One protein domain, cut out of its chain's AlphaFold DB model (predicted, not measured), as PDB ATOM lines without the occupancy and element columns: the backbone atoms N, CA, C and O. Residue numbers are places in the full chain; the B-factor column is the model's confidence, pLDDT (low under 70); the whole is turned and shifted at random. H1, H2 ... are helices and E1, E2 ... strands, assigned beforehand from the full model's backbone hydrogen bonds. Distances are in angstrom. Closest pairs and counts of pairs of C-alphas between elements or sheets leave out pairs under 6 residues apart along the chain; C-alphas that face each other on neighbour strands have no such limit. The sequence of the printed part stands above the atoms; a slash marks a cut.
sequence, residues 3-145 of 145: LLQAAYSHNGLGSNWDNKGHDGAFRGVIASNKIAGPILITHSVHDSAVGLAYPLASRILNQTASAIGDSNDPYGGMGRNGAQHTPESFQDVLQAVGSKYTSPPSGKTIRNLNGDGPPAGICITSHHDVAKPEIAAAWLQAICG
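This is residues 3 to 145 of the 145 residues of an uncharacterized protein of Acidobacteriales bacterium (UniProt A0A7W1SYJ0). Little regular structure: long loops surround a small parallel sheet, ordered E1, E3, E2, with H4 running along E1 and H2 reaching away beyond small H3. The printed part has 143 residues, 50 in named elements, H1 E1 H2 H3 E2 E3 H4, of mixed class. It is compact, radius of gyration of the C-alphas 15.3 A, spanning 48 by 33 by 21 A.

Strands are E1, residues 39 to 43, from (101.208, -49.377, 128.924); E3, 110 to 114; E2, 89 to 93. Helices are H1, 27 to 31; H2, 48 to 61, 19.3 A; H3, 78 to 81; H4, 133 to 144, 16.2 A, ending at C-alpha 144 (103.143, -38.070, 135.948).

Within hydrogen-bond range are N 41 and O 111, 2.9 A, across E1 and E3, and N 90 and O 110, 2.8 A, across E3 and E2. E1, H2, H3, E2 form a split strand-helix-strand unit, parallel strands with E3 between, its crossover right-handed. H4 is over E1, height over the sheet 10.4 A on a local plane of just 6 C-alphas. H3 only grazes the sheet; H2 touches H3 with residues 48 to 51 alone, closest C-alphas Gly 51 and Arg 80, 5.6 A. H1 is not on the sheet. Every O i to N i+4 pair is within range in H1 and H4, 9 of 10 in H2; H3 is too short.

The farthest C-alphas, Thr 64 and Gly 98, are 48.7 A apart. The printed part has no cut. Links H2 to H3, E2 to E3 and E3 to H4 are long. Residues 50 to 75, 119 to 120 and 145 have pLDDT under 70.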
ATOM      1  N   LEU A   3      95.338 -48.719 125.901       89.31
ATOM      2  CA  LEU A   3      94.386 -49.515 125.139       89.31
ATOM      3  C   LEU A   3      93.036 -49.476 125.851       89.31
ATOM      4  O   LEU A   3      92.908 -49.963 126.972       89.31
ATOM      5  N   LEU A   4      92.054 -48.873 125.186       90.88
ATOM      6  CA  LEU A   4      90.712 -48.655 125.712       90.88
ATOM      7  C   LEU A   4      89.770 -49.689 125.108       90.88
ATOM      8  O   LEU A   4      89.482 -49.606 123.917       90.88
ATOM      9  N   GLN A   5      89.337 -50.665 125.911       89.44
ATOM     10  CA  GLN A   5      88.378 -51.710 125.525       89.44
ATOM     11  C   GLN A   5      88.773 -52.341 124.181       89.44
ATOM     12  O   GLN A   5      88.010 -52.360 123.225       89.44
ATOM     13  N   ALA A   6      90.025 -52.791 124.061       87.38
ATOM     14  CA  ALA A   6      90.593 -53.132 122.759       87.38
ATOM     15  C   ALA A   6      89.818 -54.255 122.036       87.38
ATOM     16  O   ALA A   6      89.633 -55.356 122.555       87.38
ATOM     17  N   ALA A   7      89.423 -53.990 120.788       87.81
ATOM     18  CA  ALA A   7      88.613 -54.889 119.965       87.81
ATOM     19  C   ALA A   7      89.437 -55.922 119.166       87.81
ATOM     20  O   ALA A   7      89.179 -56.157 117.988       87.81
ATOM     21  N   TYR A   8      90.449 -56.531 119.788       87.56
ATOM     22  CA  TYR A   8      91.217 -57.635 119.198       87.56
ATOM     23  C   TYR A   8      91.460 -58.748 120.225       87.56
ATOM     24  O   TYR A   8      91.066 -58.617 121.383       87.56
ATOM     25  N   SER A   9      92.089 -59.854 119.808       88.75
ATOM     26  CA  SER A   9      92.352 -61.007 120.681       88.75
ATOM     27  C   SER A   9      93.009 -60.606 122.007       88.75
ATOM     28  O   SER A   9      94.023 -59.907 122.028       88.75
ATOM     29  N   HIS A  10      92.494 -61.140 123.114       91.88
ATOM     30  CA  HIS A  10      93.111 -61.041 124.440       91.88
ATOM     31  C   HIS A  10      94.548 -61.597 124.495       91.88
ATOM     32  O   HIS A  10      95.336 -61.169 125.335       91.88
ATOM     33  N   ASN A  11      94.924 -62.462 123.545       92.88
ATOM     34  CA  ASN A  11      96.266 -63.027 123.392       92.88
ATOM     35  C   ASN A  11      97.157 -62.185 122.473       92.88
ATOM     36  O   ASN A  11      98.295 -62.560 122.217       92.88
ATOM     37  N   GLY A  12      96.684 -61.043 121.959       92.75
ATOM     38  CA  GLY A  12      97.409 -60.262 120.954       92.75
ATOM     39  C   GLY A  12      98.777 -59.748 121.413       92.75
ATOM     40  O   GLY A  12      99.639 -59.524 120.571       92.75
ATOM     41  N   LEU A  13      99.005 -59.607 122.723       95.44
ATOM     42  CA  LEU A  13     100.310 -59.263 123.314       95.44
ATOM     43  C   LEU A  13     101.018 -60.468 123.956       95.44
ATOM     44  O   LEU A  13     102.148 -60.331 124.431       95.44
ATOM     45  N   GLY A  14     100.352 -61.623 123.979       94.38
ATOM     46  CA  GLY A  14     100.798 -62.807 124.687       94.38
ATOM     47  C   GLY A  14     101.998 -63.476 124.031       94.38
ATOM     48  O   GLY A  14     102.236 -63.330 122.829       94.38
ATOM     49  N   SER A  15     102.763 -64.206 124.837       95.25
ATOM     50  CA  SER A  15     103.889 -65.017 124.382       95.25
ATOM     51  C   SER A  15     103.553 -66.490 124.517       95.25
ATOM     52  O   SER A  15     103.054 -66.889 125.569       95.25
ATOM     53  N   ASN A  16     103.832 -67.274 123.471       92.44
ATOM     54  CA  ASN A  16     103.541 -68.711 123.426       92.44
ATOM     55  C   ASN A  16     102.137 -69.037 123.979       92.44
ATOM     56  O   ASN A  16     101.975 -69.881 124.862       92.44
ATOM     57  N   TRP A  17     101.128 -68.289 123.525       89.62
ATOM     58  CA  TRP A  17      99.831 -68.216 124.203       89.62
ATOM     59  C   TRP A  17      99.048 -69.535 124.134       89.62
ATOM     60  O   TRP A  17      98.151 -69.756 124.940       89.62
ATOM     61  N   ASP A  18      99.405 -70.423 123.206       86.94
ATOM     62  CA  ASP A  18      98.799 -71.742 123.021       86.94
ATOM     63  C   ASP A  18      99.720 -72.913 123.409       86.94
ATOM     64  O   ASP A  18      99.379 -74.073 123.167       86.94
ATOM     65  N   ASN A  19     100.885 -72.630 124.003       87.44
ATOM     66  CA  ASN A  19     101.941 -73.603 124.307       87.44
ATOM     67  C   ASN A  19     102.512 -74.361 123.086       87.44
ATOM     68  O   ASN A  19     103.174 -75.386 123.265       87.44
ATOM     69  N   LYS A  20     102.295 -73.879 121.854       89.44
ATOM     70  CA  LYS A  20     102.835 -74.467 120.608       89.44
ATOM     71  C   LYS A  20     103.863 -73.573 119.910       89.44
ATOM     72  O   LYS A  20     104.267 -73.856 118.786       89.44
ATOM     73  N   GLY A  21     104.299 -72.512 120.575       88.31
ATOM     74  CA  GLY A  21     105.255 -71.530 120.076       88.31
ATOM     75  C   GLY A  21     104.611 -70.346 119.361       88.31
ATOM     76  O   GLY A  21     105.338 -69.542 118.782       88.31
ATOM     77  N   HIS A  22     103.280 -70.208 119.383       88.00
ATOM     78  CA  HIS A  22     102.619 -69.081 118.734       88.00
ATOM     79  C   HIS A  22     102.561 -67.861 119.652       88.00
ATOM     80  O   HIS A  22     101.999 -67.887 120.747       88.00
ATOM     81  N   ASP A  23     103.115 -66.758 119.166       93.44
ATOM     82  CA  ASP A  23     103.020 -65.454 119.805       93.44
ATOM     83  C   ASP A  23     101.784 -64.679 119.324       93.44
ATOM     84  O   ASP A  23     101.226 -64.928 118.252       93.44
ATOM     85  N   GLY A  24     101.347 -63.716 120.132       91.50
ATOM     86  CA  GLY A  24     100.294 -62.782 119.758       91.50
ATOM     87  C   GLY A  24     100.702 -61.885 118.588       91.50
ATOM     88  O   GLY A  24     101.869 -61.519 118.442       91.50
ATOM     89  N   ALA A  25      99.723 -61.454 117.788       90.62
ATOM     90  CA  ALA A  25      99.951 -60.626 116.596       90.62
ATOM     91  C   ALA A  25     100.765 -59.341 116.860       90.62
ATOM     92  O   ALA A  25     101.476 -58.855 115.982       90.62
ATOM     93  N   PHE A  26     100.686 -58.799 118.077       93.62
ATOM     94  CA  PHE A  26     101.378 -57.588 118.511       93.62
ATOM     95  C   PHE A  26     102.492 -57.862 119.532       93.62
ATOM     96  O   PHE A  26     103.045 -56.914 120.094       93.62
ATOM     97  N   ARG A  27     102.882 -59.126 119.757       94.38
ATOM     98  CA  ARG A  27     103.936 -59.501 120.717       94.38
ATOM     99  C   ARG A  27     105.243 -58.741 120.485       94.38
ATOM    100  O   ARG A  27     105.872 -58.294 121.442       94.38
ATOM    101  N   GLY A  28     105.608 -58.510 119.222       93.44
ATOM    102  CA  GLY A  28     106.804 -57.752 118.844       93.44
ATOM    103  C   GLY A  28     106.836 -56.299 119.347       93.44
ATOM    104  O   GLY A  28     107.914 -55.726 119.476       93.44
ATOM    105  N   VAL A  29     105.686 -55.691 119.669       92.44
ATOM    106  CA  VAL A  29     105.634 -54.347 120.279       92.44
ATOM    107  C   VAL A  29     106.248 -54.368 121.677       92.44
ATOM    108  O   VAL A  29     107.011 -53.467 122.026       92.44
ATOM    109  N   ILE A  30     105.944 -55.413 122.448       93.81
ATOM    110  CA  ILE A  30     106.434 -55.587 123.815       93.81
ATOM    111  C   ILE A  30     107.857 -56.153 123.796       93.81
ATOM    112  O   ILE A  30     108.748 -55.580 124.416       93.81
ATOM    113  N   ALA A  31     108.097 -57.213 123.017       92.75
ATOM    114  CA  ALA A  31     109.392 -57.894 122.966       92.75
ATOM    115  C   ALA A  31     110.541 -56.992 122.480       92.75
ATOM    116  O   ALA A  31     111.672 -57.137 122.932       92.75
ATOM    117  N   SER A  32     110.265 -56.041 121.581       93.31
ATOM    118  CA  SER A  32     111.261 -55.072 121.099       93.31
ATOM    119  C   SER A  32     111.236 -53.735 121.848       93.31
ATOM    120  O   SER A  32     111.831 -52.774 121.368       93.31
ATOM    121  N   ASN A  33     110.529 -53.648 122.981       90.44
ATOM    122  CA  ASN A  33     110.404 -52.442 123.804       90.44
ATOM    123  C   ASN A  33     110.050 -51.173 122.994       90.44
ATOM    124  O   ASN A  33     110.652 -50.112 123.164       90.44
ATOM    125  N   LYS A  34     109.086 -51.278 122.065       92.12
ATOM    126  CA  LYS A  34     108.755 -50.188 121.121       92.12
ATOM    127  C   LYS A  34     108.014 -49.011 121.762       92.12
ATOM    128  O   LYS A  34     107.808 -47.994 121.106       92.12
ATOM    129  N   ILE A  35     107.574 -49.152 123.010       89.31
ATOM    130  CA  ILE A  35     106.832 -48.132 123.748       89.31
ATOM    131  C   ILE A  35     107.700 -47.672 124.918       89.31
ATOM    132  O   ILE A  35     107.957 -48.440 125.834       89.31
ATOM    133  N   ALA A  36     108.128 -46.409 124.895       86.50
ATOM    134  CA  ALA A  36     109.017 -45.848 125.917       86.50
ATOM    135  C   ALA A  36     108.314 -45.474 127.240       86.50
ATOM    136  O   ALA A  36     108.979 -45.183 128.226       86.50
ATOM    137  N   GLY A  37     106.980 -45.437 127.252       85.69
ATOM    138  CA  GLY A  37     106.171 -45.038 128.407       85.69
ATOM    139  C   GLY A  37     105.288 -46.168 128.944       85.69
ATOM    140  O   GLY A  37     105.277 -47.263 128.377       85.69
ATOM    141  N   PRO A  38     104.487 -45.904 129.991       87.44
ATOM    142  CA  PRO A  38     103.606 -46.907 130.582       87.44
ATOM    143  C   PRO A  38     102.618 -47.459 129.549       87.44
ATOM    144  O   PRO A  38     102.144 -46.734 128.660       87.44
ATOM    145  N   ILE A  39     102.277 -48.738 129.690       94.81
ATOM    146  CA  ILE A  39     101.208 -49.377 128.924       94.81
ATOM    147  C   ILE A  39     100.055 -49.680 129.874       94.81
ATOM    148  O   ILE A  39     100.212 -50.442 130.826       94.81
ATOM    149  N   LEU A  40      98.897 -49.086 129.602       96.38
ATOM    150  CA  LEU A  40      97.656 -49.366 130.316       96.38
ATOM    151  C   LEU A  40      96.689 -50.091 129.385       96.38
ATOM    152  O   LEU A  40      96.572 -49.728 128.214       96.38
ATOM    153  N   ILE A  41      95.991 -51.093 129.902       97.06
ATOM    154  CA  ILE A  41      94.954 -51.838 129.183       97.06
ATOM    155  C   ILE A  41      93.724 -51.837 130.064       97.06
ATOM    156  O   ILE A  41      93.813 -52.305 131.190       97.06
ATOM    157  N   THR A  42      92.602 -51.319 129.586       96.12
ATOM    158  CA  THR A  42      91.333 -51.413 130.310       96.12
ATOM    159  C   THR A  42      90.486 -52.536 129.724       96.12
ATOM    160  O   THR A  42      90.513 -52.780 128.514       96.12
ATOM    161  N   HIS A  43      89.755 -53.236 130.587       95.44
ATOM    162  CA  HIS A  43      88.826 -54.285 130.180       95.44
ATOM    163  C   HIS A  43      87.658 -54.402 131.153       95.44
ATOM    164  O   HIS A  43      87.747 -53.909 132.266       95.44
ATOM    165  N   SER A  44      86.569 -55.058 130.766       93.50
ATOM    166  CA  SER A  44      85.442 -55.325 131.667       93.50
ATOM    167  C   SER A  44      84.599 -56.489 131.172       93.50
ATOM    168  O   SER A  44      84.355 -56.617 129.969       93.50
ATOM    169  N   VAL A  45      84.032 -57.282 132.083       90.62
ATOM    170  CA  VAL A  45      83.050 -58.317 131.712       90.62
ATOM    171  C   VAL A  45      81.768 -57.736 131.099       90.62
ATOM    172  O   VAL A  45      80.949 -58.477 130.555       90.62
ATOM    173  N   HIS A  46      81.574 -56.419 131.143       88.38
ATOM    174  CA  HIS A  46      80.460 -55.727 130.500       88.38
ATOM    175  C   HIS A  46      80.741 -55.334 129.044       88.38
ATOM    176  O   HIS A  46      79.819 -54.942 128.326       88.38
ATOM    177  N   ASP A  47      81.970 -55.515 128.550       84.56
ATOM    178  CA  ASP A  47      82.259 -55.462 127.117       84.56
ATOM    179  C   ASP A  47      81.683 -56.714 126.431       84.56
ATOM    180  O   ASP A  47      82.322 -57.758 126.265       84.56
ATOM    181  N   SER A  48      80.396 -56.643 126.101       75.94
ATOM    182  CA  SER A  48      79.682 -57.682 125.361       75.94
ATOM    183  C   SER A  48      79.963 -57.619 123.861       75.94
ATOM    184  O   SER A  48      79.876 -58.650 123.200       75.94
ATOM    185  N   ALA A  49      80.347 -56.455 123.324       74.88
ATOM    186  CA  ALA A  49      80.617 -56.287 121.900       74.88
ATOM    187  C   ALA A  49      81.813 -57.144 121.481       74.88
ATOM    188  O   ALA A  49      81.667 -58.012 120.626       74.88
ATOM    189  N   VAL A  50      82.966 -56.999 122.136       68.94
ATOM    190  CA  VAL A  50      84.146 -57.831 121.840       68.94
ATOM    191  C   VAL A  50      84.024 -59.196 122.519       68.94
ATOM    192  O   VAL A  50      84.545 -60.187 122.015       68.94
ATOM    193  N   GLY A  51      83.265 -59.278 123.615       62.84
ATOM    194  CA  GLY A  51      82.904 -60.529 124.281       62.84
ATOM    195  C   GLY A  51      82.115 -61.523 123.435       62.84
ATOM    196  O   GLY A  51      82.216 -62.721 123.670       62.84
ATOM    197  N   LEU A  52      81.333 -61.038 122.471       66.00
ATOM    198  CA  LEU A  52      80.507 -61.864 121.591       66.00
ATOM    199  C   LEU A  52      81.004 -61.809 120.151       66.00
ATOM    200  O   LEU A  52      81.191 -62.856 119.537       66.00
ATOM    201  N   ALA A  53      81.261 -60.616 119.611       65.19
ATOM    202  CA  ALA A  53      81.638 -60.465 118.211       65.19
ATOM    203  C   ALA A  53      83.000 -61.093 117.913       65.19
ATOM    204  O   ALA A  53      83.149 -61.687 116.852       65.19
ATOM    205  N   TYR A  54      83.975 -61.019 118.827       60.78
ATOM    206  CA  TYR A  54      85.300 -61.585 118.565       60.78
ATOM    207  C   TYR A  54      85.304 -63.119 118.619       60.78
ATOM    208  O   TYR A  54      85.785 -63.718 117.653       60.78
ATOM    209  N   PRO A  55      84.704 -63.781 119.633       61.00
ATOM    210  CA  PRO A  55      84.508 -65.223 119.581       61.00
ATOM    211  C   PRO A  55      83.665 -65.649 118.384       61.00
ATOM    212  O   PRO A  55      84.019 -66.620 117.740       61.00
ATOM    213  N   LEU A  56      82.591 -64.934 118.028       60.28
ATOM    214  CA  LEU A  56      81.756 -65.295 116.875       60.28
ATOM    215  C   LEU A  56      82.490 -65.122 115.543       60.28
ATOM    216  O   LEU A  56      82.480 -66.044 114.740       60.28
ATOM    217  N   ALA A  57      83.166 -63.998 115.305       61.00
ATOM    218  CA  ALA A  57      83.935 -63.768 114.081       61.00
ATOM    219  C   ALA A  57      85.117 -64.737 113.978       61.00
ATOM    220  O   ALA A  57      85.311 -65.359 112.936       61.00
ATOM    221  N   SER A  58      85.857 -64.940 115.070       58.19
ATOM    222  CA  SER A  58      86.946 -65.918 115.123       58.19
ATOM    223  C   SER A  58      86.429 -67.343 114.963       58.19
ATOM    224  O   SER A  58      87.097 -68.139 114.322       58.19
ATOM    225  N   ARG A  59      85.239 -67.670 115.482       58.69
ATOM    226  CA  ARG A  59      84.575 -68.964 115.269       58.69
ATOM    227  C   ARG A  59      83.962 -69.097 113.888       58.69
ATOM    228  O   ARG A  59      83.855 -70.223 113.466       58.69
ATOM    229  N   ILE A  60      83.574 -68.039 113.180       58.78
ATOM    230  CA  ILE A  60      83.140 -68.119 111.773       58.78
ATOM    231  C   ILE A  60      84.368 -68.349 110.887       58.78
ATOM    232  O   ILE A  60      84.387 -69.273 110.079       58.78
ATOM    233  N   LEU A  61      85.438 -67.582 111.115       56.34
ATOM    234  CA  LEU A  61      86.728 -67.747 110.439       56.34
ATOM    235  C   LEU A  61      87.375 -69.105 110.765       56.34
ATOM    236  O   LEU A  61      87.956 -69.734 109.883       56.34
ATOM    237  N   ASN A  62      87.200 -69.605 111.992       49.59
ATOM    238  CA  ASN A  62      87.549 -70.968 112.393       49.59
ATOM    239  C   ASN A  62      86.392 -71.960 112.275       49.59
ATOM    240  O   ASN A  62      86.574 -73.093 112.657       49.59
ATOM    241  N   GLN A  63      85.219 -71.658 111.723       43.34
ATOM    242  CA  GLN A  63      84.230 -72.689 111.346       43.34
ATOM    243  C   GLN A  63      84.563 -73.239 109.960       43.34
ATOM    244  O   GLN A  63      84.158 -74.345 109.625       43.34
ATOM    245  N   THR A  64      85.446 -72.553 109.234       45.50
ATOM    246  CA  THR A  64      86.375 -73.151 108.270       45.50
ATOM    247  C   THR A  64      87.486 -74.017 108.917       45.50
ATOM    248  O   THR A  64      88.231 -74.646 108.174       45.50
ATOM    249  N   ALA A  65      87.611 -74.108 110.259       40.19
ATOM    250  CA  ALA A  65      88.697 -74.830 110.966       40.19
ATOM    251  C   ALA A  65      88.391 -75.513 112.354       40.19
ATOM    252  O   ALA A  65      89.310 -76.054 112.955       40.19
ATOM    253  N   SER A  66      87.132 -75.615 112.822       36.66
ATOM    254  CA  SER A  66      86.591 -76.211 114.083       36.66
ATOM    255  C   SER A  66      86.671 -75.486 115.471       36.66
ATOM    256  O   SER A  66      87.736 -75.154 115.971       36.66
ATOM    257  N   ALA A  67      85.473 -75.408 116.107       41.72
ATOM    258  CA  ALA A  67      84.997 -75.566 117.519       41.72
ATOM    259  C   ALA A  67      85.363 -74.655 118.751       41.72
ATOM    260  O   ALA A  67      86.480 -74.630 119.242       41.72
ATOM    261  N   ILE A  68      84.279 -74.037 119.281       43.84
ATOM    262  CA  ILE A  68      83.840 -73.445 120.589       43.84
ATOM    263  C   ILE A  68      84.745 -73.501 121.846       43.84
ATOM    264  O   ILE A  68      85.200 -74.572 122.230       43.84
ATOM    265  N   GLY A  69      84.798 -72.388 122.602       39.56
ATOM    266  CA  GLY A  69      85.396 -72.322 123.938       39.56
ATOM    267  C   GLY A  69      84.693 -71.539 125.069       39.56
ATOM    268  O   GLY A  69      83.595 -70.979 124.939       39.56
ATOM    269  N   ASP A  70      85.401 -71.606 126.202       39.28
ATOM    270  CA  ASP A  70      85.181 -71.064 127.548       39.28
ATOM    271  C   ASP A  70      86.306 -70.047 127.912       39.28
ATOM    272  O   ASP A  70      86.844 -69.377 127.043       39.28
ATOM    273  N   SER A  71      86.703 -69.862 129.175       41.97
ATOM    274  CA  SER A  71      87.873 -69.022 129.530       41.97
ATOM    275  C   SER A  71      89.228 -69.567 129.034       41.97
ATOM    276  O   SER A  71      90.222 -68.845 129.074       41.97
ATOM    277  N   ASN A  72      89.257 -70.808 128.546       48.69
ATOM    278  CA  ASN A  72      90.325 -71.430 127.764       48.69
ATOM    279  C   ASN A  72      90.060 -71.327 126.247       48.69
ATOM    280  O   ASN A  72      90.776 -71.949 125.462       48.69
ATOM    281  N   ASP A  73      89.038 -70.571 125.818       52.88
ATOM    282  CA  ASP A  73      88.799 -70.283 124.407       52.88
ATOM    283  C   ASP A  73      89.979 -69.453 123.880       52.88
ATOM    284  O   ASP A  73      90.212 -68.341 124.373       52.88
ATOM    285  N   PRO A  74      90.708 -69.936 122.862       58.88
ATOM    286  CA  PRO A  74      91.751 -69.157 122.193       58.88
ATOM    287  C   PRO A  74      91.242 -67.817 121.615       58.88
ATOM    288  O   PRO A  74      92.048 -66.952 121.257       58.88
ATOM    289  N   TYR A  75      89.919 -67.632 121.502       65.44
ATOM    290  CA  TYR A  75      89.270 -66.539 120.777       65.44
ATOM    291  C   TYR A  75      88.616 -65.462 121.661       65.44
ATOM    292  O   TYR A  75      87.666 -64.807 121.232       65.44
ATOM    293  N   GLY A  76      89.106 -65.227 122.880       80.75
ATOM    294  CA  GLY A  76      88.612 -64.139 123.731       80.75
ATOM    295  C   GLY A  76      89.027 -62.736 123.257       80.75
ATOM    296  O   GLY A  76      90.068 -62.544 122.629       80.75
ATOM    297  N   GLY A  77      88.218 -61.732 123.598       86.94
ATOM    298  CA  GLY A  77      88.477 -60.319 123.304       86.94
ATOM    299  C   GLY A  77      89.228 -59.591 124.418       86.94
ATOM    300  O   GLY A  77      88.874 -59.736 125.590       86.94
ATOM    301  N   MET A  78      90.218 -58.764 124.071       92.31
ATOM    302  CA  MET A  78      90.995 -57.985 125.042       92.31
ATOM    303  C   MET A  78      90.126 -56.980 125.807       92.31
ATOM    304  O   MET A  78      90.293 -56.846 127.011       92.31
ATOM    305  N   GLY A  79      89.156 -56.330 125.162       90.38
ATOM    306  CA  GLY A  79      88.243 -55.399 125.836       90.38
ATOM    307  C   GLY A  79      87.376 -56.046 126.922       90.38
ATOM    308  O   GLY A  79      86.991 -55.380 127.878       90.38
ATOM    309  N   ARG A  80      87.150 -57.365 126.844       91.62
ATOM    310  CA  ARG A  80      86.432 -58.114 127.883       91.62
ATOM    311  C   ARG A  80      87.353 -58.707 128.942       91.62
ATOM    312  O   ARG A  80      87.108 -58.569 130.137       91.62
ATOM    313  N   ASN A  81      88.415 -59.367 128.491       91.62
ATOM    314  CA  ASN A  81      89.248 -60.224 129.336       91.62
ATOM    315  C   ASN A  81      90.570 -59.567 129.758       91.62
ATOM    316  O   ASN A  81      91.321 -60.147 130.538       91.62
ATOM    317  N   GLY A  82      90.900 -58.404 129.204       94.62
ATOM    318  CA  GLY A  82      92.212 -57.788 129.328       94.62
ATOM    319  C   GLY A  82      93.291 -58.548 128.564       94.62
ATOM    320  O   GLY A  82      93.003 -59.415 127.734       94.62
ATOM    321  N   ALA A  83      94.552 -58.211 128.826       95.81
ATOM    322  CA  ALA A  83      95.682 -58.950 128.274       95.81
ATOM    323  C   ALA A  83      95.850 -60.309 128.959       95.81
ATOM    324  O   ALA A  83      95.983 -60.397 130.180       95.81
ATOM    325  N   GLN A  84      95.898 -61.358 128.143       94.19
ATOM    326  CA  GLN A  84      96.114 -62.741 128.554       94.19
ATOM    327  C   GLN A  84      97.453 -63.252 128.019       94.19
ATOM    328  O   GLN A  84      98.021 -62.686 127.080       94.19
ATOM    329  N   HIS A  85      98.002 -64.276 128.677       94.75
ATOM    330  CA  HIS A  85      99.290 -64.901 128.328       94.75
ATOM    331  C   HIS A  85     100.449 -63.904 128.135       94.75
ATOM    332  O   HIS A  85     101.373 -64.152 127.367       94.75
ATOM    333  N   THR A  86     100.395 -62.754 128.813       95.88
ATOM    334  CA  THR A  86     101.349 -61.647 128.662       95.88
ATOM    335  C   THR A  86     102.183 -61.529 129.942       95.88
ATOM    336  O   THR A  86     101.686 -60.971 130.928       95.88
ATOM    337  N   PRO A  87     103.425 -62.055 129.986       95.12
ATOM    338  CA  PRO A  87     104.241 -62.094 131.204       95.12
ATOM    339  C   PRO A  87     104.531 -60.720 131.811       95.12
ATOM    340  O   PRO A  87     104.654 -60.595 133.028       95.12
ATOM    341  N   GLU A  88     104.591 -59.681 130.984       95.62
ATOM    342  CA  GLU A  88     104.838 -58.298 131.391       95.62
ATOM    343  C   GLU A  88     103.595 -57.624 131.994       95.62
ATOM    344  O   GLU A  88     103.693 -56.515 132.527       95.62
ATOM    345  N   SER A  89     102.430 -58.283 131.933       96.12
ATOM    346  CA  SER A  89     101.185 -57.770 132.503       96.12
ATOM    347  C   SER A  89     101.099 -57.985 134.013       96.12
ATOM    348  O   SER A  89     101.427 -59.049 134.558       96.12
ATOM    349  N   PHE A  90     100.649 -56.937 134.692       95.44
ATOM    350  CA  PHE A  90     100.220 -56.925 136.079       95.44
ATOM    351  C   PHE A  90      98.709 -56.704 136.112       95.44
ATOM    352  O   PHE A  90      98.218 -55.721 135.556       95.44
ATOM    353  N   GLN A  91      97.993 -57.640 136.731       95.25
ATOM    354  CA  GLN A  91      96.544 -57.574 136.899       95.25
ATOM    355  C   GLN A  91      96.219 -56.597 138.025       95.25
ATOM    356  O   GLN A  91      96.741 -56.731 139.130       95.25
ATOM    357  N   ASP A  92      95.377 -55.620 137.728       94.88
ATOM    358  CA  ASP A  92      94.998 -54.550 138.637       94.88
ATOM    359  C   ASP A  92      93.554 -54.111 138.357       94.88
ATOM    360  O   ASP A  92      92.889 -54.618 137.454       94.88
ATOM    361  N   VAL A  93      93.047 -53.165 139.134       94.69
ATOM    362  CA  VAL A  93      91.669 -52.686 139.060       94.69
ATOM    363  C   VAL A  93      91.644 -51.222 138.628       94.69
ATOM    364  O   VAL A  93      92.475 -50.409 139.044       94.69
ATOM    365  N   LEU A  94      90.683 -50.862 137.778       94.50
ATOM    366  CA  LEU A  94      90.386 -49.469 137.474       94.50
ATOM    367  C   LEU A  94      89.760 -48.826 138.716       94.50
ATOM    368  O   LEU A  94      88.686 -49.218 139.159       94.50
ATOM    369  N   GLN A  95      90.467 -47.874 139.309       93.31
ATOM    370  CA  GLN A  95      90.092 -47.259 140.571       93.31
ATOM    371  C   GLN A  95      89.213 -46.031 140.330       93.31
ATOM    372  O   GLN A  95      89.302 -45.381 139.289       93.31
ATOM    373  N   ALA A  96      88.424 -45.669 141.339       91.31
ATOM    374  CA  ALA A  96      87.703 -44.403 141.353       91.31
ATOM    375  C   ALA A  96      88.654 -43.197 141.209       91.31
ATOM    376  O   ALA A  96      89.828 -43.241 141.595       91.31
ATOM    377  N   VAL A  97      88.127 -42.087 140.690       91.12
ATOM    378  CA  VAL A  97      88.877 -40.828 140.560       91.12
ATOM    379  C   VAL A  97      89.411 -40.381 141.927       91.12
ATOM    380  O   VAL A  97      88.675 -40.330 142.908       91.12
ATOM    381  N   GLY A  98      90.699 -40.034 141.982       89.81
ATOM    382  CA  GLY A  98      91.387 -39.600 143.206       89.81
ATOM    383  C   GLY A  98      92.111 -40.718 143.964       89.81
ATOM    384  O   GLY A  98      92.978 -40.422 144.789       89.81
ATOM    385  N   SER A  99      91.835 -41.987 143.653       91.44
ATOM    386  CA  SER A  99      92.615 -43.119 144.161       91.44
ATOM    387  C   SER A  99      94.031 -43.118 143.594       91.44
ATOM    388  O   SER A  99      94.239 -42.751 142.439       91.44
ATOM    389  N   LYS A 100      95.006 -43.559 144.394       91.75
ATOM    390  CA  LYS A 100      96.414 -43.642 143.984       91.75
ATOM    391  C   LYS A 100      96.772 -45.039 143.495       91.75
ATOM    392  O   LYS A 100      96.471 -46.019 144.173       91.75
ATOM    393  N   TYR A 101      97.487 -45.112 142.379       92.00
ATOM    394  CA  TYR A 101      98.108 -46.351 141.915       92.00
ATOM    395  C   TYR A 101      99.491 -46.546 142.537       92.00
ATOM    396  O   TYR A 101     100.284 -45.611 142.635       92.00
ATOM    397  N   THR A 102      99.799 -47.777 142.937       92.06
ATOM    398  CA  THR A 102     101.154 -48.174 143.339       92.06
ATOM    399  C   THR A 102     102.003 -48.493 142.114       92.06
ATOM    400  O   THR A 102     101.472 -48.860 141.063       92.06
ATOM    401  N   SER A 103     103.328 -48.397 142.230       89.69
ATOM    402  CA  SER A 103     104.234 -48.828 141.161       89.69
ATOM    403  C   SER A 103     104.021 -50.311 140.823       89.69
ATOM    404  O   SER A 103     103.808 -51.112 141.738       89.69
ATOM    405  N   PRO A 104     104.074 -50.706 139.536       89.81
ATOM    406  CA  PRO A 104     104.009 -52.114 139.165       89.81
ATOM    407  C   PRO A 104     105.131 -52.930 139.831       89.81
ATOM    408  O   PRO A 104     106.220 -52.396 140.065       89.81
ATOM    409  N   PRO A 105     104.910 -54.230 140.094       92.88
ATOM    410  CA  PRO A 105     105.980 -55.127 140.520       92.88
ATOM    411  C   PRO A 105     107.142 -55.166 139.514       92.88
ATOM    412  O   PRO A 105     106.960 -54.911 138.322       92.88
ATOM    413  N   SER A 106     108.335 -55.548 139.976       91.69
ATOM    414  CA  SER A 106     109.510 -55.684 139.104       91.69
ATOM    415  C   SER A 106     109.228 -56.610 137.913       91.69
ATOM    416  O   SER A 106     108.604 -57.661 138.060       91.69
ATOM    417  N   GLY A 107     109.670 -56.201 136.721       89.38
ATOM    418  CA  GLY A 107     109.431 -56.926 135.471       89.38
ATOM    419  C   GLY A 107     108.017 -56.779 134.895       89.38
ATOM    420  O   GLY A 107     107.734 -57.361 133.848       89.38
ATOM    421  N   LYS A 108     107.128 -56.004 135.531       93.69
ATOM    422  CA  LYS A 108     105.788 -55.703 135.012       93.69
ATOM    423  C   LYS A 108     105.756 -54.309 134.400       93.69
ATOM    424  O   LYS A 108     105.887 -53.313 135.102       93.69
ATOM    425  N   THR A 109     105.572 -54.235 133.088       92.19
ATOM    426  CA  THR A 109     105.565 -52.970 132.328       92.19
ATOM    427  C   THR A 109     104.187 -52.621 131.766       92.19
ATOM    428  O   THR A 109     103.972 -51.502 131.297       92.19
ATOM    429  N   ILE A 110     103.237 -53.557 131.845       95.62
ATOM    430  CA  ILE A 110     101.857 -53.397 131.388       95.62
ATOM    431  C   ILE A 110     100.929 -53.515 132.596       95.62
ATOM    432  O   ILE A 110     100.972 -54.514 133.313       95.62
ATOM    433  N   ARG A 111     100.049 -52.537 132.808       96.62
ATOM    434  CA  ARG A 111      98.979 -52.623 133.811       96.62
ATOM    435  C   ARG A 111      97.664 -52.986 133.129       96.62
ATOM    436  O   ARG A 111      97.166 -52.224 132.302       96.62
ATOM    437  N   ASN A 112      97.125 -54.145 133.477       97.06
ATOM    438  CA  ASN A 112      95.850 -54.650 132.987       97.06
ATOM    439  C   ASN A 112      94.759 -54.304 134.008       97.06
ATOM    440  O   ASN A 112      94.679 -54.930 135.058       97.06
ATOM    441  N   LEU A 113      94.000 -53.251 133.727       96.25
ATOM    442  CA  LEU A 113      93.030 -52.602 134.602       96.25
ATOM    443  C   LEU A 113      91.625 -53.165 134.377       96.25
ATOM    444  O   LEU A 113      90.995 -52.888 133.351       96.25
ATOM    445  N   ASN A 114      91.106 -53.876 135.373       95.25
ATOM    446  CA  ASN A 114      89.723 -54.321 135.371       95.25
ATOM    447  C   ASN A 114      88.759 -53.160 135.691       95.25
ATOM    448  O   ASN A 114      88.732 -52.631 136.800       95.25
ATOM    449  N   GLY A 115      87.949 -52.800 134.706       93.62
ATOM    450  CA  GLY A 115      86.890 -51.798 134.706       93.62
ATOM    451  C   GLY A 115      85.628 -52.165 135.471       93.62
ATOM    452  O   GLY A 115      84.788 -51.293 135.684       93.62
ATOM    453  N   ASP A 116      85.509 -53.407 135.933       90.94
ATOM    454  CA  ASP A 116      84.444 -53.821 136.857       90.94
ATOM    455  C   ASP A 116      84.605 -53.157 138.242       90.94
ATOM    456  O   ASP A 116      83.705 -53.229 139.077       90.94
ATOM    457  N   GLY A 117      85.741 -52.468 138.424       73.00
ATOM    458  CA  GLY A 117      86.102 -51.591 139.528       73.00
ATOM    459  C   GLY A 117      86.346 -52.323 140.848       73.00
ATOM    460  O   GLY A 117      86.295 -53.556 140.911       73.00
ATOM    461  N   PRO A 118      86.724 -51.602 141.919       75.38
ATOM    462  CA  PRO A 118      86.852 -52.209 143.235       75.38
ATOM    463  C   PRO A 118      85.456 -52.597 143.746       75.38
ATOM    464  O   PRO A 118      84.477 -51.923 143.413       75.38
ATOM    465  N   PRO A 119      85.320 -53.621 144.610       57.34
ATOM    466  CA  PRO A 119      84.080 -53.800 145.369       57.34
ATOM    467  C   PRO A 119      83.738 -52.456 146.061       57.34
ATOM    468  O   PRO A 119      84.542 -51.984 146.862       57.34
ATOM    469  N   ALA A 120      82.657 -51.714 145.770       51.12
ATOM    470  CA  ALA A 120      81.361 -52.013 145.150       51.12
ATOM    471  C   ALA A 120      80.953 -51.079 143.969       51.12
ATOM    472  O   ALA A 120      79.802 -50.642 143.907       51.12
ATOM    473  N   GLY A 121      81.857 -50.727 143.047       74.38
ATOM    474  CA  GLY A 121      81.545 -49.786 141.957       74.38
ATOM    475  C   GLY A 121      82.096 -50.204 140.599       74.38
ATOM    476  O   GLY A 121      83.304 -50.280 140.447       74.38
ATOM    477  N   ILE A 122      81.214 -50.398 139.613       83.19
ATOM    478  CA  ILE A 122      81.567 -50.680 138.210       83.19
ATOM    479  C   ILE A 122      81.897 -49.364 137.492       83.19
ATOM    480  O   ILE A 122      81.074 -48.448 137.473       83.19
ATOM    481  N   CYS A 123      83.072 -49.276 136.864       88.69
ATOM    482  CA  CYS A 123      83.525 -48.082 136.136       88.69
ATOM    483  C   CYS A 123      83.253 -48.171 134.623       88.69
ATOM    484  O   CYS A 123      82.909 -47.173 133.982       88.69
ATOM    485  N   ILE A 124      83.395 -49.365 134.043       90.81
ATOM    486  CA  ILE A 124      83.163 -49.654 132.623       90.81
ATOM    487  C   ILE A 124      81.937 -50.564 132.522       90.81
ATOM    488  O   ILE A 124      81.930 -51.669 133.047       90.81
ATOM    489  N   THR A 125      80.893 -50.095 131.840       90.62
ATOM    490  CA  THR A 125      79.607 -50.804 131.701       90.62
ATOM    491  C   THR A 125      79.310 -51.246 130.269       90.62
ATOM    492  O   THR A 125      78.315 -51.925 130.022       90.62
ATOM    493  N   SER A 126      80.156 -50.872 129.306       88.50
ATOM    494  CA  SER A 126      80.035 -51.285 127.907       88.50
ATOM    495  C   SER A 126      81.362 -51.145 127.156       88.50
ATOM    496  O   SER A 126      82.295 -50.502 127.630       88.50
ATOM    497  N   HIS A 127      81.433 -51.689 125.941       88.06
ATOM    498  CA  HIS A 127      82.585 -51.516 125.049       88.06
ATOM    499  C   HIS A 127      82.895 -50.043 124.727       88.06
ATOM    500  O   HIS A 127      84.051 -49.645 124.623       88.06
ATOM    501  N   HIS A 128      81.857 -49.214 124.586       87.12
ATOM    502  CA  HIS A 128      81.995 -47.807 124.202       87.12
ATOM    503  C   HIS A 128      82.339 -46.886 125.380       87.12
ATOM    504  O   HIS A 128      82.568 -45.693 125.179       87.12
ATOM    505  N   ASP A 129      82.436 -47.426 126.598       88.50
ATOM    506  CA  ASP A 129      82.819 -46.695 127.807       88.50
ATOM    507  C   ASP A 129      84.335 -46.440 127.853       88.50
ATOM    508  O   ASP A 129      85.048 -46.876 128.756       88.50
ATOM    509  N   VAL A 130      84.847 -45.730 126.850       87.88
ATOM    510  CA  VAL A 130      86.275 -45.406 126.700       87.88
ATOM    511  C   VAL A 130      86.631 -44.021 127.245       87.88
ATOM    512  O   VAL A 130      87.791 -43.749 127.533       87.88
ATOM    513  N   ALA A 131      85.637 -43.149 127.429       91.44
ATOM    514  CA  ALA A 131      85.804 -41.757 127.861       91.44
ATOM    515  C   ALA A 131      85.449 -41.543 129.347       91.44
ATOM    516  O   ALA A 131      84.860 -40.528 129.718       91.44
ATOM    517  N   LYS A 132      85.758 -42.521 130.204       91.62
ATOM    518  CA  LYS A 132      85.479 -42.445 131.645       91.62
ATOM    519  C   LYS A 132      86.550 -41.618 132.375       91.62
ATOM    520  O   LYS A 132      87.734 -41.740 132.047       91.62
ATOM    521  N   PRO A 133      86.184 -40.800 133.376       93.56
ATOM    522  CA  PRO A 133      87.155 -39.999 134.119       93.56
ATOM    523  C   PRO A 133      88.167 -40.857 134.898       93.56
ATOM    524  O   PRO A 133      89.313 -40.444 135.061       93.56
ATOM    525  N   GLU A 134      87.799 -42.070 135.311       94.25
ATOM    526  CA  GLU A 134      88.693 -43.044 135.949       94.25
ATOM    527  C   GLU A 134      89.841 -43.452 135.019       94.25
ATOM    528  O   GLU A 134      90.995 -43.532 135.441       94.25
ATOM    529  N   ILE A 135      89.546 -43.639 133.730       93.94
ATOM    530  CA  ILE A 135      90.544 -43.965 132.703       93.94
ATOM    531  C   ILE A 135      91.518 -42.796 132.537       93.94
ATOM    532  O   ILE A 135      92.734 -42.999 132.504       93.94
ATOM    533  N   ALA A 136      90.999 -41.567 132.472       93.75
ATOM    534  CA  ALA A 136      91.825 -40.368 132.379       93.75
ATOM    535  C   ALA A 136      92.716 -40.195 133.621       93.75
ATOM    536  O   ALA A 136      93.901 -39.891 133.491       93.75
ATOM    537  N   ALA A 137      92.173 -40.442 134.817       93.94
ATOM    538  CA  ALA A 137      92.913 -40.366 136.073       93.94
ATOM    539  C   ALA A 137      94.026 -41.424 136.158       93.94
ATOM    540  O   ALA A 137      95.146 -41.098 136.556       93.94
ATOM    541  N   ALA A 138      93.744 -42.667 135.755       94.19
ATOM    542  CA  ALA A 138      94.735 -43.740 135.701       94.19
ATOM    543  C   ALA A 138      95.855 -43.424 134.698       94.19
ATOM    544  O   ALA A 138      97.035 -43.595 135.007       94.19
ATOM    545  N   TRP A 139      95.498 -42.910 133.516       94.00
ATOM    546  CA  TRP A 139      96.471 -42.487 132.512       94.00
ATOM    547  C   TRP A 139      97.364 -41.351 133.009       94.00
ATOM    548  O   TRP A 139      98.584 -41.463 132.903       94.00
ATOM    549  N   LEU A 140      96.778 -40.300 133.593       93.75
ATOM    550  CA  LEU A 140      97.528 -39.158 134.110       93.75
ATOM    551  C   LEU A 140      98.529 -39.587 135.189       93.75
ATOM    552  O   LEU A 140      99.694 -39.208 135.135       93.75
ATOM    553  N   GLN A 141      98.102 -40.421 136.138       93.88
ATOM    554  CA  GLN A 141      99.002 -40.938 137.172       93.88
ATOM    555  C   GLN A 141     100.132 -41.786 136.595       93.88
ATOM    556  O   GLN A 141     101.253 -41.697 137.076       93.88
ATOM    557  N   ALA A 142      99.864 -42.576 135.554       91.12
ATOM    558  CA  ALA A 142     100.891 -43.409 134.943       91.12
ATOM    559  C   ALA A 142     101.991 -42.596 134.238       91.12
ATOM    560  O   ALA A 142     103.110 -43.085 134.130       91.12
ATOM    561  N   ILE A 143     101.681 -41.395 133.731       88.94
ATOM    562  CA  ILE A 143     102.652 -40.541 133.021       88.94
ATOM    563  C   ILE A 143     103.285 -39.454 133.901       88.94
ATOM    564  O   ILE A 143     104.312 -38.902 133.516       88.94
ATOM    565  N   CYS A 144     102.663 -39.110 135.032       83.06
ATOM    566  CA  CYS A 144     103.143 -38.070 135.948       83.06
ATOM    567  C   CYS A 144     103.770 -38.611 137.241       83.06
ATOM    568  O   CYS A 144     104.347 -37.816 137.983       83.06
ATOM    569  N   GLY A 145     103.606 -39.902 137.541       63.41
ATOM    570  CA  GLY A 145     104.237 -40.588 138.676       63.41
ATOM    571  C   GLY A 145     105.561 -41.228 138.294       63.41
ATOM    572  O   GLY A 145     106.456 -41.230 139.164       63.41
TER     573      GLY A 145